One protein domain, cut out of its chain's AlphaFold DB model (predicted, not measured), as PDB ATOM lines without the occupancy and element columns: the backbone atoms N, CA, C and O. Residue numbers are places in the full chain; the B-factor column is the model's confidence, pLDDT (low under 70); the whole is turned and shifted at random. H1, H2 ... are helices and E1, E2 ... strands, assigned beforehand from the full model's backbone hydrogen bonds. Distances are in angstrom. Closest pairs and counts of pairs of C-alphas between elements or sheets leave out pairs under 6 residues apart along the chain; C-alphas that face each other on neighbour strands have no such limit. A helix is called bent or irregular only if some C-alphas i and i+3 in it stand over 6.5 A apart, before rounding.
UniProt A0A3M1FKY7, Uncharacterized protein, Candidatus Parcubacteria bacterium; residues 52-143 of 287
ATOM      1  N   LEU A  52      28.777  37.382   9.310       78.19
ATOM      2  CA  LEU A  52      29.207  38.063  10.528       78.19
ATOM      3  C   LEU A  52      30.674  37.709  10.809       78.19
ATOM      4  O   LEU A  52      31.088  36.576  10.546       78.19
ATOM      5  N   PRO A  53      31.478  38.645  11.343       81.75
ATOM      6  CA  PRO A  53      32.808  38.312  11.827       81.75
ATOM      7  C   PRO A  53      32.713  37.210  12.885       81.75
ATOM      8  O   PRO A  53      31.924  37.321  13.824       81.75
ATOM      9  N   ALA A  54      33.528  36.166  12.740       89.25
ATOM     10  CA  ALA A  54      33.645  35.140  13.764       89.25
ATOM     11  C   ALA A  54      34.250  35.752  15.034       89.25
ATOM     12  O   ALA A  54      35.274  36.441  14.974       89.25
ATOM     13  N   LEU A  55      33.615  35.502  16.176       93.88
ATOM     14  CA  LEU A  55      34.119  35.918  17.476       93.88
ATOM     15  C   LEU A  55      35.361  35.116  17.868       93.88
ATOM     16  O   LEU A  55      35.545  33.967  17.460       93.88
ATOM     17  N   SER A  56      36.202  35.697  18.725       95.38
ATOM     18  CA  SER A  56      37.213  34.897  19.416       95.38
ATOM     19  C   SER A  56      36.546  33.871  20.340       95.38
ATOM     20  O   SER A  56      35.420  34.067  20.798       95.38
ATOM     21  N   VAL A  57      37.250  32.787  20.676       95.06
ATOM     22  CA  VAL A  57      36.713  31.728  21.553       95.06
ATOM     23  C   VAL A  57      36.216  32.289  22.892       95.06
ATOM     24  O   VAL A  57      35.165  31.885  23.380       95.06
ATOM     25  N   GLU A  58      36.933  33.247  23.478       96.50
ATOM     26  CA  GLU A  58      36.555  33.842  24.765       96.50
ATOM     27  C   GLU A  58      35.343  34.780  24.658       96.50
ATOM     28  O   GLU A  58      34.529  34.849  25.580       96.50
ATOM     29  N   GLU A  59      35.177  35.478  23.534       97.50
ATOM     30  CA  GLU A  59      33.966  36.261  23.258       97.50
ATOM     31  C   GLU A  59      32.766  35.348  22.987       97.50
ATOM     32  O   GLU A  59      31.693  35.580  23.542       97.50
ATOM     33  N   ALA A  60      32.962  34.267  22.224       97.38
ATOM     34  CA  ALA A  60      31.943  33.259  21.956       97.38
ATOM     35  C   ALA A  60      31.439  32.607  23.252       97.38
ATOM     36  O   ALA A  60      30.235  32.577  23.491       97.38
ATOM     37  N   LYS A  61      32.341  32.187  24.152       98.06
ATOM     38  CA  LYS A  61      31.968  31.661  25.479       98.06
ATOM     39  C   LYS A  61      31.102  32.642  26.267       98.06
ATOM     40  O   LYS A  61      30.091  32.246  26.842       98.06
ATOM     41  N   LYS A  62      31.475  33.927  26.298       97.81
ATOM     42  CA  LYS A  62      30.704  34.972  26.997       97.81
ATOM     43  C   LYS A  62      29.332  35.187  26.365       97.81
ATOM     44  O   LYS A  62      28.349  35.346  27.095       97.81
ATOM     45  N   GLN A  63      29.252  35.176  25.035       97.56
ATOM     46  CA  GLN A  63      27.986  35.289  24.321       97.56
ATOM     47  C   GLN A  63      27.083  34.091  24.626       97.56
ATOM     48  O   GLN A  63      25.952  34.293  25.059       97.56
ATOM     49  N   VAL A  64      27.582  32.860  24.491       97.94
ATOM     50  CA  VAL A  64      26.804  31.640  24.752       97.94
ATOM     51  C   VAL A  64      26.369  31.567  26.216       97.94
ATOM     52  O   VAL A  64      25.213  31.270  26.492       97.94
ATOM     53  N   ALA A  65      27.237  31.924  27.168       98.12
ATOM     54  CA  ALA A  65      26.864  32.007  28.581       98.12
ATOM     55  C   ALA A  65      25.750  33.033  28.838       98.12
ATOM     56  O   ALA A  65      24.886  32.813  29.683       98.12
ATOM     57  N   THR A  66      25.756  34.152  28.109       98.06
ATOM     58  CA  THR A  66      24.669  35.137  28.172       98.06
ATOM     59  C   THR A  66      23.385  34.547  27.600       98.06
ATOM     60  O   THR A  66      22.358  34.607  28.264       98.06
ATOM     61  N   LEU A  67      23.452  33.919  26.424       98.06
ATOM     62  CA  LEU A  67      22.306  33.295  25.762       98.06
ATOM     63  C   LEU A  67      21.680  32.176  26.600       98.06
ATOM     64  O   LEU A  67      20.464  32.116  26.700       98.06
ATOM     65  N   LEU A  68      22.476  31.343  27.268       97.38
ATOM     66  CA  LEU A  68      21.966  30.318  28.183       97.38
ATOM     67  C   LEU A  68      21.265  30.918  29.410       97.38
ATOM     68  O   LEU A  68      20.305  30.349  29.909       97.38
ATOM     69  N   ARG A  69      21.734  32.060  29.920       96.50
ATOM     70  CA  ARG A  69      21.141  32.692  31.111       96.50
ATOM     71  C   ARG A  69      19.890  33.498  30.798       96.50
ATOM     72  O   ARG A  69      19.004  33.581  31.639       96.50
ATOM     73  N   THR A  70      19.854  34.156  29.642       97.19
ATOM     74  CA  THR A  70      18.781  35.097  29.296       97.19
ATOM     75  C   THR A  70      17.813  34.546  28.265       97.19
ATOM     76  O   THR A  70      16.772  35.156  28.052       97.19
ATOM     77  N   ASN A  71      18.172  33.457  27.583       97.75
ATOM     78  CA  ASN A  71      17.475  32.932  26.413       97.75
ATOM     79  C   ASN A  71      17.148  34.015  25.366       97.75
ATOM     80  O   ASN A  71      16.091  34.006  24.746       97.75
ATOM     81  N   ALA A  72      18.029  35.015  25.223       97.06
ATOM     82  CA  ALA A  72      17.800  36.213  24.404       97.06
ATOM     83  C   ALA A  72      16.503  36.993  24.737       97.06
ATOM     84  O   ALA A  72      16.029  37.785  23.927       97.06
ATOM     85  N   GLY A  73      15.954  36.811  25.940       96.31
ATOM     86  CA  GLY A  73      14.735  37.467  26.403       96.31
ATOM     87  C   GLY A  73      13.435  36.810  25.939       96.31
ATOM     88  O   GLY A  73      12.395  37.453  26.056       96.31
ATOM     89  N   CYS A  74      13.468  35.576  25.420       95.56
ATOM     90  CA  CYS A  74      12.261  34.816  25.091       95.56
ATOM     91  C   CYS A  74      12.034  33.631  26.042       95.56
ATOM     92  O   CYS A  74      12.964  33.121  26.669       95.56
ATOM     93  N   GLU A  75      10.784  33.187  26.147       97.06
ATOM     94  CA  GLU A  75      10.402  31.958  26.850       97.06
ATOM     95  C   GLU A  75      10.442  30.761  25.891       97.06
ATOM     96  O   GLU A  75      10.291  30.926  24.678       97.06
ATOM     97  N   LEU A  76      10.625  29.548  26.419       98.38
ATOM     98  CA  LEU A  76      10.493  28.334  25.610       98.38
ATOM     99  C   LEU A  76       9.076  28.254  24.988       98.38
ATOM    100  O   LEU A  76       8.111  28.667  25.639       98.38
ATOM    101  N   PRO A  77       8.946  27.770  23.735       98.12
ATOM    102  CA  PRO A  77       9.909  26.952  22.990       98.12
ATOM    103  C   PRO A  77      10.911  27.760  22.155       98.12
ATOM    104  O   PRO A  77      11.729  27.172  21.447       98.12
ATOM    105  N   CYS A  78      10.883  29.094  22.239       98.19
ATOM    106  CA  CYS A  78      11.914  29.916  21.625       98.19
ATOM    107  C   CYS A  78      13.267  29.645  22.293       98.19
ATOM    108  O   CYS A  78      13.392  29.673  23.518       98.19
ATOM    109  N   TRP A  79      14.293  29.394  21.484       98.44
ATOM    110  CA  TRP A  79      15.655  29.162  21.948       98.44
ATOM    111  C   TRP A  79      16.586  30.191  21.327       98.44
ATOM    112  O   TRP A  79      16.774  30.220  20.114       98.44
ATOM    113  N   TRP A  80      17.142  31.071  22.159       97.75
ATOM    114  CA  TRP A  80      18.049  32.148  21.744       97.75
ATOM    115  C   TRP A  80      17.461  33.104  20.690       97.75
ATOM    116  O   TRP A  80      18.197  33.704  19.907       97.75
ATOM    117  N   GLY A  81      16.137  33.267  20.687       97.69
ATOM    118  CA  GLY A  81      15.411  34.054  19.686       97.69
ATOM    119  C   GLY A  81      14.911  33.243  18.485       97.69
ATOM    120  O   GLY A  81      14.332  33.829  17.575       97.69
ATOM    121  N   PHE A  82      15.129  31.924  18.459       98.38
ATOM    122  CA  PHE A  82      14.646  31.037  17.403       98.38
ATOM    123  C   PHE A  82      13.372  30.324  17.836       98.38
ATOM    124  O   PHE A  82      13.408  29.462  18.712       98.38
ATOM    125  N   THR A  83      12.261  30.662  17.196       98.31
ATOM    126  CA  THR A  83      10.961  30.018  17.409       98.31
ATOM    127  C   THR A  83      10.757  28.896  16.383       98.31
ATOM    128  O   THR A  83      10.785  29.187  15.175       98.31
ATOM    129  N   PRO A  84      10.568  27.632  16.814       98.44
ATOM    130  CA  PRO A  84      10.177  26.538  15.924       98.44
ATOM    131  C   PRO A  84       8.879  26.854  15.167       98.44
ATOM    132  O   PRO A  84       7.981  27.479  15.717       98.44
ATOM    133  N   GLY A  85       8.787  26.458  13.898       97.94
ATOM    134  CA  GLY A  85       7.665  26.770  13.003       97.94
ATOM    135  C   GLY A  85       7.723  28.163  12.361       97.94
ATOM    136  O   GLY A  85       7.083  28.387  11.336       97.94
ATOM    137  N   GLU A  86       8.539  29.082  12.887       97.94
ATOM    138  CA  GLU A  86       8.593  30.474  12.411       97.94
ATOM    139  C   GLU A  86       9.974  30.881  11.880       97.94
ATOM    140  O   GLU A  86      10.102  31.574  10.865       97.94
ATOM    141  N   THR A  87      11.041  30.483  12.575       98.44
ATOM    142  CA  THR A  87      12.386  30.992  12.287       98.44
ATOM    143  C   THR A  87      13.011  30.265  11.106       98.44
ATOM    144  O   THR A  87      13.195  29.048  11.121       98.44
ATOM    145  N   ARG A  88      13.422  31.032  10.092       98.06
ATOM    146  CA  ARG A  88      14.191  30.502   8.961       98.06
ATOM    147  C   ARG A  88      15.560  30.006   9.408       98.06
ATOM    148  O   ARG A  88      16.290  30.723  10.099       98.06
ATOM    149  N   TRP A  89      15.950  28.834   8.920       97.12
ATOM    150  CA  TRP A  89      17.255  28.252   9.204       97.12
ATOM    151  C   TRP A  89      18.400  29.155   8.749       97.12
ATOM    152  O   TRP A  89      19.373  29.299   9.481       97.12
ATOM    153  N   GLU A  90      18.288  29.833   7.602       96.06
ATOM    154  CA  GLU A  90      19.356  30.733   7.147       96.06
ATOM    155  C   GLU A  90      19.609  31.880   8.135       96.06
ATOM    156  O   GLU A  90      20.762  32.223   8.399       96.06
ATOM    157  N   THR A  91      18.544  32.434   8.722       96.12
ATOM    158  CA  THR A  91      18.635  33.489   9.739       96.12
ATOM    159  C   THR A  91      19.311  32.965  11.004       96.12
ATOM    160  O   THR A  91      20.242  33.595  11.511       96.12
ATOM    161  N   ALA A  92      18.882  31.799  11.495       97.31
ATOM    162  CA  ALA A  92      19.455  31.192  12.691       97.31
ATOM    163  C   ALA A  92      20.922  30.806  12.483       97.31
ATOM    164  O   ALA A  92      21.780  31.166  13.286       97.31
ATOM    165  N   LYS A  93      21.237  30.151  11.362       96.31
ATOM    166  CA  LYS A  93      22.600  29.767  10.997       96.31
ATOM    167  C   LYS A  93      23.514  30.983  10.922       96.31
ATOM    168  O   LYS A  93      24.615  30.943  11.456       96.31
ATOM    169  N   HIS A  94      23.056  32.071  10.303       94.44
ATOM    170  CA  HIS A  94      23.840  33.295  10.199       94.44
ATOM    171  C   HIS A  94      24.219  33.874  11.572       94.44
ATOM    172  O   HIS A  94      25.347  34.328  11.752       94.44
ATOM    173  N   PHE A  95      23.303  33.815  12.543       95.62
ATOM    174  CA  PHE A  95      23.567  34.196  13.931       95.62
ATOM    175  C   PHE A  95      24.508  33.209  14.638       95.62
ATOM    176  O   PHE A  95      25.466  33.627  15.280       95.62
ATOM    177  N   ILE A  96      24.262  31.904  14.501       96.94
ATOM    178  CA  ILE A  96      25.040  30.835  15.146       96.94
ATOM    179  C   ILE A  96      26.494  30.817  14.648       96.94
ATOM    180  O   ILE A  96      27.416  30.641  15.446       96.94
ATOM    181  N   ASP A  97      26.717  31.037  13.349       95.44
ATOM    182  CA  ASP A  97      28.039  31.012  12.707       95.44
ATOM    183  C   ASP A  97      29.027  32.014  13.332       95.44
ATOM    184  O   ASP A  97      30.238  31.837  13.199       95.44
ATOM    185  N   SER A  98      28.550  33.057  14.023       95.38
ATOM    186  CA  SER A  98      29.444  34.031  14.652       95.38
ATOM    187  C   SER A  98      30.122  33.504  15.922       95.38
ATOM    188  O   SER A  98      31.145  34.057  16.317       95.38
ATOM    189  N   PHE A  99      29.583  32.469  16.579       95.94
ATOM    190  CA  PHE A  99      30.107  31.959  17.857       95.94
ATOM    191  C   PHE A  99      30.205  30.429  17.960       95.94
ATOM    192  O   PHE A  99      30.860  29.924  18.874       95.94
ATOM    193  N   ALA A 100      29.576  29.670  17.061       96.44
ATOM    194  CA  ALA A 100      29.707  28.219  17.046       96.44
ATOM    195  C   ALA A 100      31.122  27.787  16.640       96.44
ATOM    196  O   ALA A 100      31.762  28.376  15.773       96.44
ATOM    197  N   SER A 101      31.607  26.712  17.260       92.75
ATOM    198  CA  SER A 101      32.861  26.065  16.861       92.75
ATOM    199  C   SER A 101      32.668  25.148  15.658       92.75
ATOM    200  O   SER A 101      33.567  25.018  14.831       92.75
ATOM    201  N   VAL A 102      31.505  24.498  15.568       92.38
ATOM    202  CA  VAL A 102      31.147  23.599  14.468       92.38
ATOM    203  C   VAL A 102      29.671  23.772  14.142       92.38
ATOM    204  O   VAL A 102      28.842  23.812  15.048       92.38
ATOM    205  N   VAL A 103      29.366  23.832  12.847       93.06
ATOM    206  CA  VAL A 103      28.009  23.729  12.304       93.06
ATOM    207  C   VAL A 103      28.059  22.718  11.165       93.06
ATOM    208  O   VAL A 103      28.542  23.025  10.075       93.06
ATOM    209  N   ASN A 104      27.593  21.500  11.427       94.44
ATOM    210  CA  ASN A 104      27.469  20.455  10.415       94.44
ATOM    211  C   ASN A 104      26.016  20.381   9.969       94.44
ATOM    212  O   ASN A 104      25.135  20.269  10.810       94.44
ATOM    213  N   VAL A 105      25.764  20.413   8.663       95.00
ATOM    214  CA  VAL A 105      24.416  20.251   8.111       95.00
ATOM    215  C   VAL A 105      24.408  19.021   7.219       95.00
ATOM    216  O   VAL A 105      25.227  18.913   6.306       95.00
ATOM    217  N   ALA A 106      23.497  18.099   7.499       95.19
ATOM    218  CA  ALA A 106      23.222  16.931   6.677       95.19
ATOM    219  C   ALA A 106      21.780  16.995   6.173       95.19
ATOM    220  O   ALA A 106      20.911  17.538   6.845       95.19
ATOM    221  N   GLU A 107      21.523  16.430   4.999       94.38
ATOM    222  CA  GLU A 107      20.177  16.321   4.441       94.38
ATOM    223  C   GLU A 107      19.800  14.843   4.334       94.38
ATOM    224  O   GLU A 107      20.583  14.033   3.832       94.38
ATOM    225  N   TYR A 108      18.621  14.487   4.830       90.75
ATOM    226  CA  TYR A 108      18.102  13.126   4.801       90.75
ATOM    227  C   TYR A 108      16.588  13.162   4.592       90.75
ATOM    228  O   TYR A 108      15.879  13.842   5.326       90.75
ATOM    229  N   GLU A 109      16.099  12.461   3.564       90.62
ATOM    230  CA  GLU A 109      14.665  12.364   3.229       90.62
ATOM    231  C   GLU A 109      13.926  13.721   3.147       90.62
ATOM    232  O   GLU A 109      12.757  13.837   3.505       90.62
ATOM    233  N   GLY A 110      14.603  14.765   2.649       87.19
ATOM    234  CA  GLY A 110      14.032  16.113   2.506       87.19
ATOM    235  C   GLY A 110      14.011  16.942   3.795       87.19
ATOM    236  O   GLY A 110      13.465  18.043   3.802       87.19
ATOM    237  N   LEU A 111      14.616  16.441   4.875       92.56
ATOM    238  CA  LEU A 111      14.873  17.175   6.111       92.56
ATOM    239  C   LEU A 111      16.343  17.568   6.197       92.56
ATOM    240  O   LEU A 111      17.221  16.766   5.869       92.56
ATOM    241  N   GLN A 112      16.623  18.776   6.688       96.19
ATOM    242  CA  GLN A 112      17.984  19.156   7.062       96.19
ATOM    243  C   GLN A 112      18.170  18.981   8.568       96.19
ATOM    244  O   GLN A 112      17.358  19.430   9.373       96.19
ATOM    245  N   TYR A 113      19.271  18.345   8.937       96.75
ATOM    246  CA  TYR A 113      19.705  18.139  10.308       96.75
ATOM    247  C   TYR A 113      20.966  18.955  10.519       96.75
ATOM    248  O   TYR A 113      21.987  18.699   9.876       96.75
ATOM    249  N   ALA A 114      20.892  19.942  11.401       97.25
ATOM    250  CA  ALA A 114      22.045  20.738  11.767       97.25
ATOM    251  C   ALA A 114      22.532  20.367  13.163       97.25
ATOM    252  O   ALA A 114      21.778  20.458  14.126       97.25
ATOM    253  N   ASP A 115      23.799  19.988  13.256       97.38
ATOM    254  CA  ASP A 115      24.518  19.725  14.493       97.38
ATOM    255  C   ASP A 115      25.444  20.904  14.800       97.38
ATOM    256  O   ASP A 115      26.363  21.220  14.033       97.38
ATOM    257  N   VAL A 116      25.176  21.570  15.916       98.00
ATOM    258  CA  VAL A 116      25.832  22.806  16.333       98.00
ATOM    259  C   VAL A 116      26.592  22.559  17.628       98.00
ATOM    260  O   VAL A 116      26.016  22.149  18.634       98.00
ATOM    261  N   ILE A 117      27.890  22.858  17.621       98.00
ATOM    262  CA  ILE A 117      28.756  22.753  18.799       98.00
ATOM    263  C   ILE A 117      29.205  24.152  19.208       98.00
ATOM    264  O   ILE A 117      29.840  24.861  18.421       98.00
ATOM    265  N   VAL A 118      28.915  24.537  20.449       97.88
ATOM    266  CA  VAL A 118      29.203  25.871  20.988       97.88
ATOM    267  C   VAL A 118      30.188  25.809  22.159       97.88
ATOM    268  O   VAL A 118      30.055  24.948  23.036       97.88
ATOM    269  N   PRO A 119      31.175  26.719  22.213       97.94
ATOM    270  CA  PRO A 119      32.065  26.811  23.355       97.94
ATOM    271  C   PRO A 119      31.332  27.463  24.531       97.94
ATOM    272  O   PRO A 119      30.593  28.433  24.360       97.94
ATOM    273  N   VAL A 120      31.577  26.966  25.741       97.69
ATOM    274  CA  VAL A 120      31.052  27.551  26.982       97.69
ATOM    275  C   VAL A 120      32.167  27.747  28.011       97.69
ATOM    276  O   VAL A 120      33.233  27.134  27.886       97.69
ATOM    277  N   PRO A 121      31.977  28.644  28.993       97.62
ATOM    278  CA  PRO A 121      32.826  28.700  30.174       97.62
ATOM    279  C   PRO A 121      32.807  27.378  30.954       97.62
ATOM    280  O   PRO A 121      31.791  26.679  30.975       97.62
ATOM    281  N   GLU A 122      33.919  27.060  31.617       96.19
ATOM    282  CA  GLU A 122      34.105  25.797  32.348       96.19
ATOM    283  C   GLU A 122      33.101  25.640  33.498       96.19
ATOM    284  O   GLU A 122      32.656  24.532  33.785       96.19
ATOM    285  N   GLU A 123      32.669  26.753  34.103       95.50
ATOM    286  CA  GLU A 123      31.638  26.752  35.141       95.50
ATOM    287  C   GLU A 123      30.254  26.305  34.642       95.50
ATOM    288  O   GLU A 123      29.439  25.862  35.446       95.50
ATOM    289  N   ILE A 124      29.980  26.409  33.334       96.31
ATOM    290  CA  ILE A 124      28.742  25.908  32.721       96.31
ATOM    291  C   ILE A 124      28.916  24.445  32.324       96.31
ATOM    292  O   ILE A 124      28.035  23.621  32.570       96.31
ATOM    293  N   SER A 125      30.029  24.117  31.672       96.44
ATOM    294  CA  SER A 125      30.352  22.742  31.308       96.44
ATOM    295  C   SER A 125      31.848  22.599  31.027       96.44
ATOM    296  O   SER A 125      32.428  23.469  30.376       96.44
ATOM    297  N   PRO A 126      32.479  21.479  31.432       94.19
ATOM    298  CA  PRO A 126      33.875  21.198  31.095       94.19
ATOM    299  C   PRO A 126      34.080  20.877  29.604       94.19
ATOM    300  O   PRO A 126      35.214  20.778  29.139       94.19
ATOM    301  N   VAL A 127      32.995  20.680  28.850       95.19
ATOM    302  CA  VAL A 127      33.009  20.365  27.418       95.19
ATOM    303  C   VAL A 127      32.124  21.339  26.647       95.19
ATOM    304  O   VAL A 127      31.317  22.069  27.214       95.19
ATOM    305  N   TYR A 128      32.275  21.360  25.326       96.62
ATOM    306  CA  TYR A 128      31.400  22.161  24.475       96.62
ATOM    307  C   TYR A 128      29.987  21.587  24.488       96.62
ATOM    308  O   TYR A 128      29.802  20.367  24.500       96.62
ATOM    309  N   LEU A 129      28.995  22.472  24.458       97.44
ATOM    310  CA  LEU A 129      27.606  22.050  24.382       97.44
ATOM    311  C   LEU A 129      27.238  21.767  22.931       97.44
ATOM    312  O   LEU A 129      27.713  22.430  22.007       97.44
ATOM    313  N   ARG A 130      26.376  20.774  22.752       96.81
ATOM    314  CA  ARG A 130      25.816  20.377  21.463       96.81
ATOM    315  C   ARG A 130      24.359  20.808  21.398       96.81
ATOM    316  O   ARG A 130      23.684  20.780  22.420       96.81
ATOM    317  N   GLN A 131      23.885  21.169  20.215       96.62
ATOM    318  CA  GLN A 131      22.484  21.450  19.914       96.62
ATOM    319  C   GLN A 131      22.175  20.907  18.529       96.62
ATOM    320  O   GLN A 131      23.009  21.022  17.634       96.62
ATOM    321  N   ASN A 132      20.987  20.343  18.348       97.06
ATOM    322  CA  ASN A 132      20.546  19.868  17.047       97.06
ATOM    323  C   ASN A 132      19.295  20.623  16.603       97.06
ATOM    324  O   ASN A 132      18.409  20.892  17.412       97.06
ATOM    325  N   TYR A 133      19.218  20.925  15.313       98.00
ATOM    326  CA  TYR A 133      18.068  21.557  14.680       98.00
ATOM    327  C   TYR A 133      17.566  20.650  13.563       98.00
ATOM    328  O   TYR A 133      18.358  20.183  12.741       98.00
ATOM    329  N   VAL A 134      16.259  20.415  13.530       97.50
ATOM    330  CA  VAL A 134      15.582  19.795  12.387       97.50
ATOM    331  C   VAL A 134      14.921  20.909  11.600       97.50
ATOM    332  O   VAL A 134      14.211  21.735  12.170       97.50
ATOM    333  N   VAL A 135      15.182  20.952  10.301       97.75
ATOM    334  CA  VAL A 135      14.726  22.006   9.400       97.75
ATOM    335  C   VAL A 135      13.928  21.373   8.271       97.75
ATOM    336  O   VAL A 135      14.412  20.467   7.587       97.75
ATOM    337  N   ARG A 136      12.727  21.901   8.049       96.38
ATOM    338  CA  ARG A 136      11.825  21.517   6.964       96.38
ATOM    339  C   ARG A 136      11.504  22.755   6.141       96.38
ATOM    340  O   ARG A 136      11.192  23.802   6.699       96.38
ATOM    341  N   ASP A 137      11.642  22.656   4.821       95.50
ATOM    342  CA  ASP A 137      11.355  23.756   3.886       95.50
ATOM    343  C   ASP A 137      12.063  25.086   4.242       95.50
ATOM    344  O   ASP A 137      11.558  26.184   4.003       95.50
ATOM    345  N   GLY A 138      13.266  24.991   4.824       96.12
ATOM    346  CA  GLY A 138      14.080  26.137   5.248       96.12
ATOM    347  C   GLY A 138      13.650  26.793   6.566       96.12
ATOM    348  O   GLY A 138      14.208  27.829   6.931       96.12
ATOM    349  N   VAL A 139      12.694  26.217   7.299       98.12
ATOM    350  CA  VAL A 139      12.220  26.687   8.611       98.12
ATOM    351  C   VAL A 139      12.612  25.682   9.692       98.12
ATOM    352  O   VAL A 139      12.563  24.472   9.469       98.12
ATOM    353  N   ILE A 140      13.040  26.171  10.858       98.50
ATOM    354  CA  ILE A 140      13.327  25.316  12.016       98.50
ATOM    355  C   ILE A 140      12.022  24.656  12.452       98.50
ATOM    356  O   ILE A 140      11.113  25.333  12.913       98.50
ATOM    357  N   GLU A 141      11.941  23.340  12.321       97.56
ATOM    358  CA  GLU A 141      10.802  22.534  12.758       97.56
ATOM    359  C   GLU A 141      10.968  22.143  14.231       97.56
ATOM    360  O   GLU A 141      10.017  22.192  15.005       97.56
ATOM    361  N   ARG A 142      12.188  21.758  14.637       97.75
ATOM    362  CA  ARG A 142      12.475  21.263  15.993       97.75
ATOM    363  C   ARG A 142      13.859  21.664  16.466       97.75
ATOM    364  O   ARG A 142      14.790  21.766  15.664       97.75
ATOM    365  N   ILE A 143      13.999  21.807  17.780       98.44
ATOM    366  CA  ILE A 143      15.271  22.085  18.449       98.44
ATOM    367  C   ILE A 143      15.479  21.042  19.549       98.44
ATOM    368  O   ILE A 143      14.573  20.741  20.320       98.44
TER     369      ILE A 143
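What this domain is: This is residues 52 to 143 of the 287 residues of an uncharacterized protein of Candidatus Parcubacteria bacterium (UniProt A0A3M1FKY7). A strongly twisted sheet of four strands makes a wall, with the short helix H2 over one face, along the strands, while the kinked helix H1 only grazes the sheet with residues 57 to 64. From H1 a long stretch without named elements, residues 74 to 88, leads back to H2. The printed part has 92 residues, in the order H1 H2 E1 E2 E3 E4; the sheet runs E1 E2 E3 E4, antiparallel throughout, and the class is mixed. It is compact, with a radius of gyration of the C-alphas of 13.0 A and spans of 38 by 26 by 24 A.

How they stand to each other: Look first at E1, residues 102 to 108, E2, 111 to 118, E3, 129 to 136, and E4, 139 to 143: a meander, each strand the antiparallel neighbour and hairpin partner of the one before. Check N 104 and O 115, 2.9 A, for E1 and E2; N 116 and O 131, 2.8 A, for E2 and E3; N 141 and O 134, 2.8 A, for E3 and E4. H2, residues 89 to 96, is on the sheet at a height of 8.7 A, over E3 and only just not over E2, on which 2 of its 8 C-alphas fall. Its closest C-alphas to E4 are Trp 89 and Val 139, 5.3 A. H1, residues 57 to 73, comes closest to E2 at the C-alphas of Val 64 and Val 118, 7.3 A; H1 and H2 are apart. Every O i to N i+4 pair is within hydrogen-bond range in H2, and 11 of 13 in H1.

Where its parts are: Find C-alpha 57 at (36.713, 31.728, 21.553); H1 runs 23.2 A from there, irregular, with C-alphas 69 and 72 8.3 A apart and a kink of 62 degrees near residue 67. E2 spans 22.4 A and E3 23.5 A; E4 ends at C-alpha 143, (15.271, 22.085, 18.449).

The domain as a whole: The C-alphas of Glu 109 and Glu 123 are the farthest apart, 38.9 A. The printed part has no cut, the link from H1 to H2 is long, and no printed residue is under 70 in pLDDT.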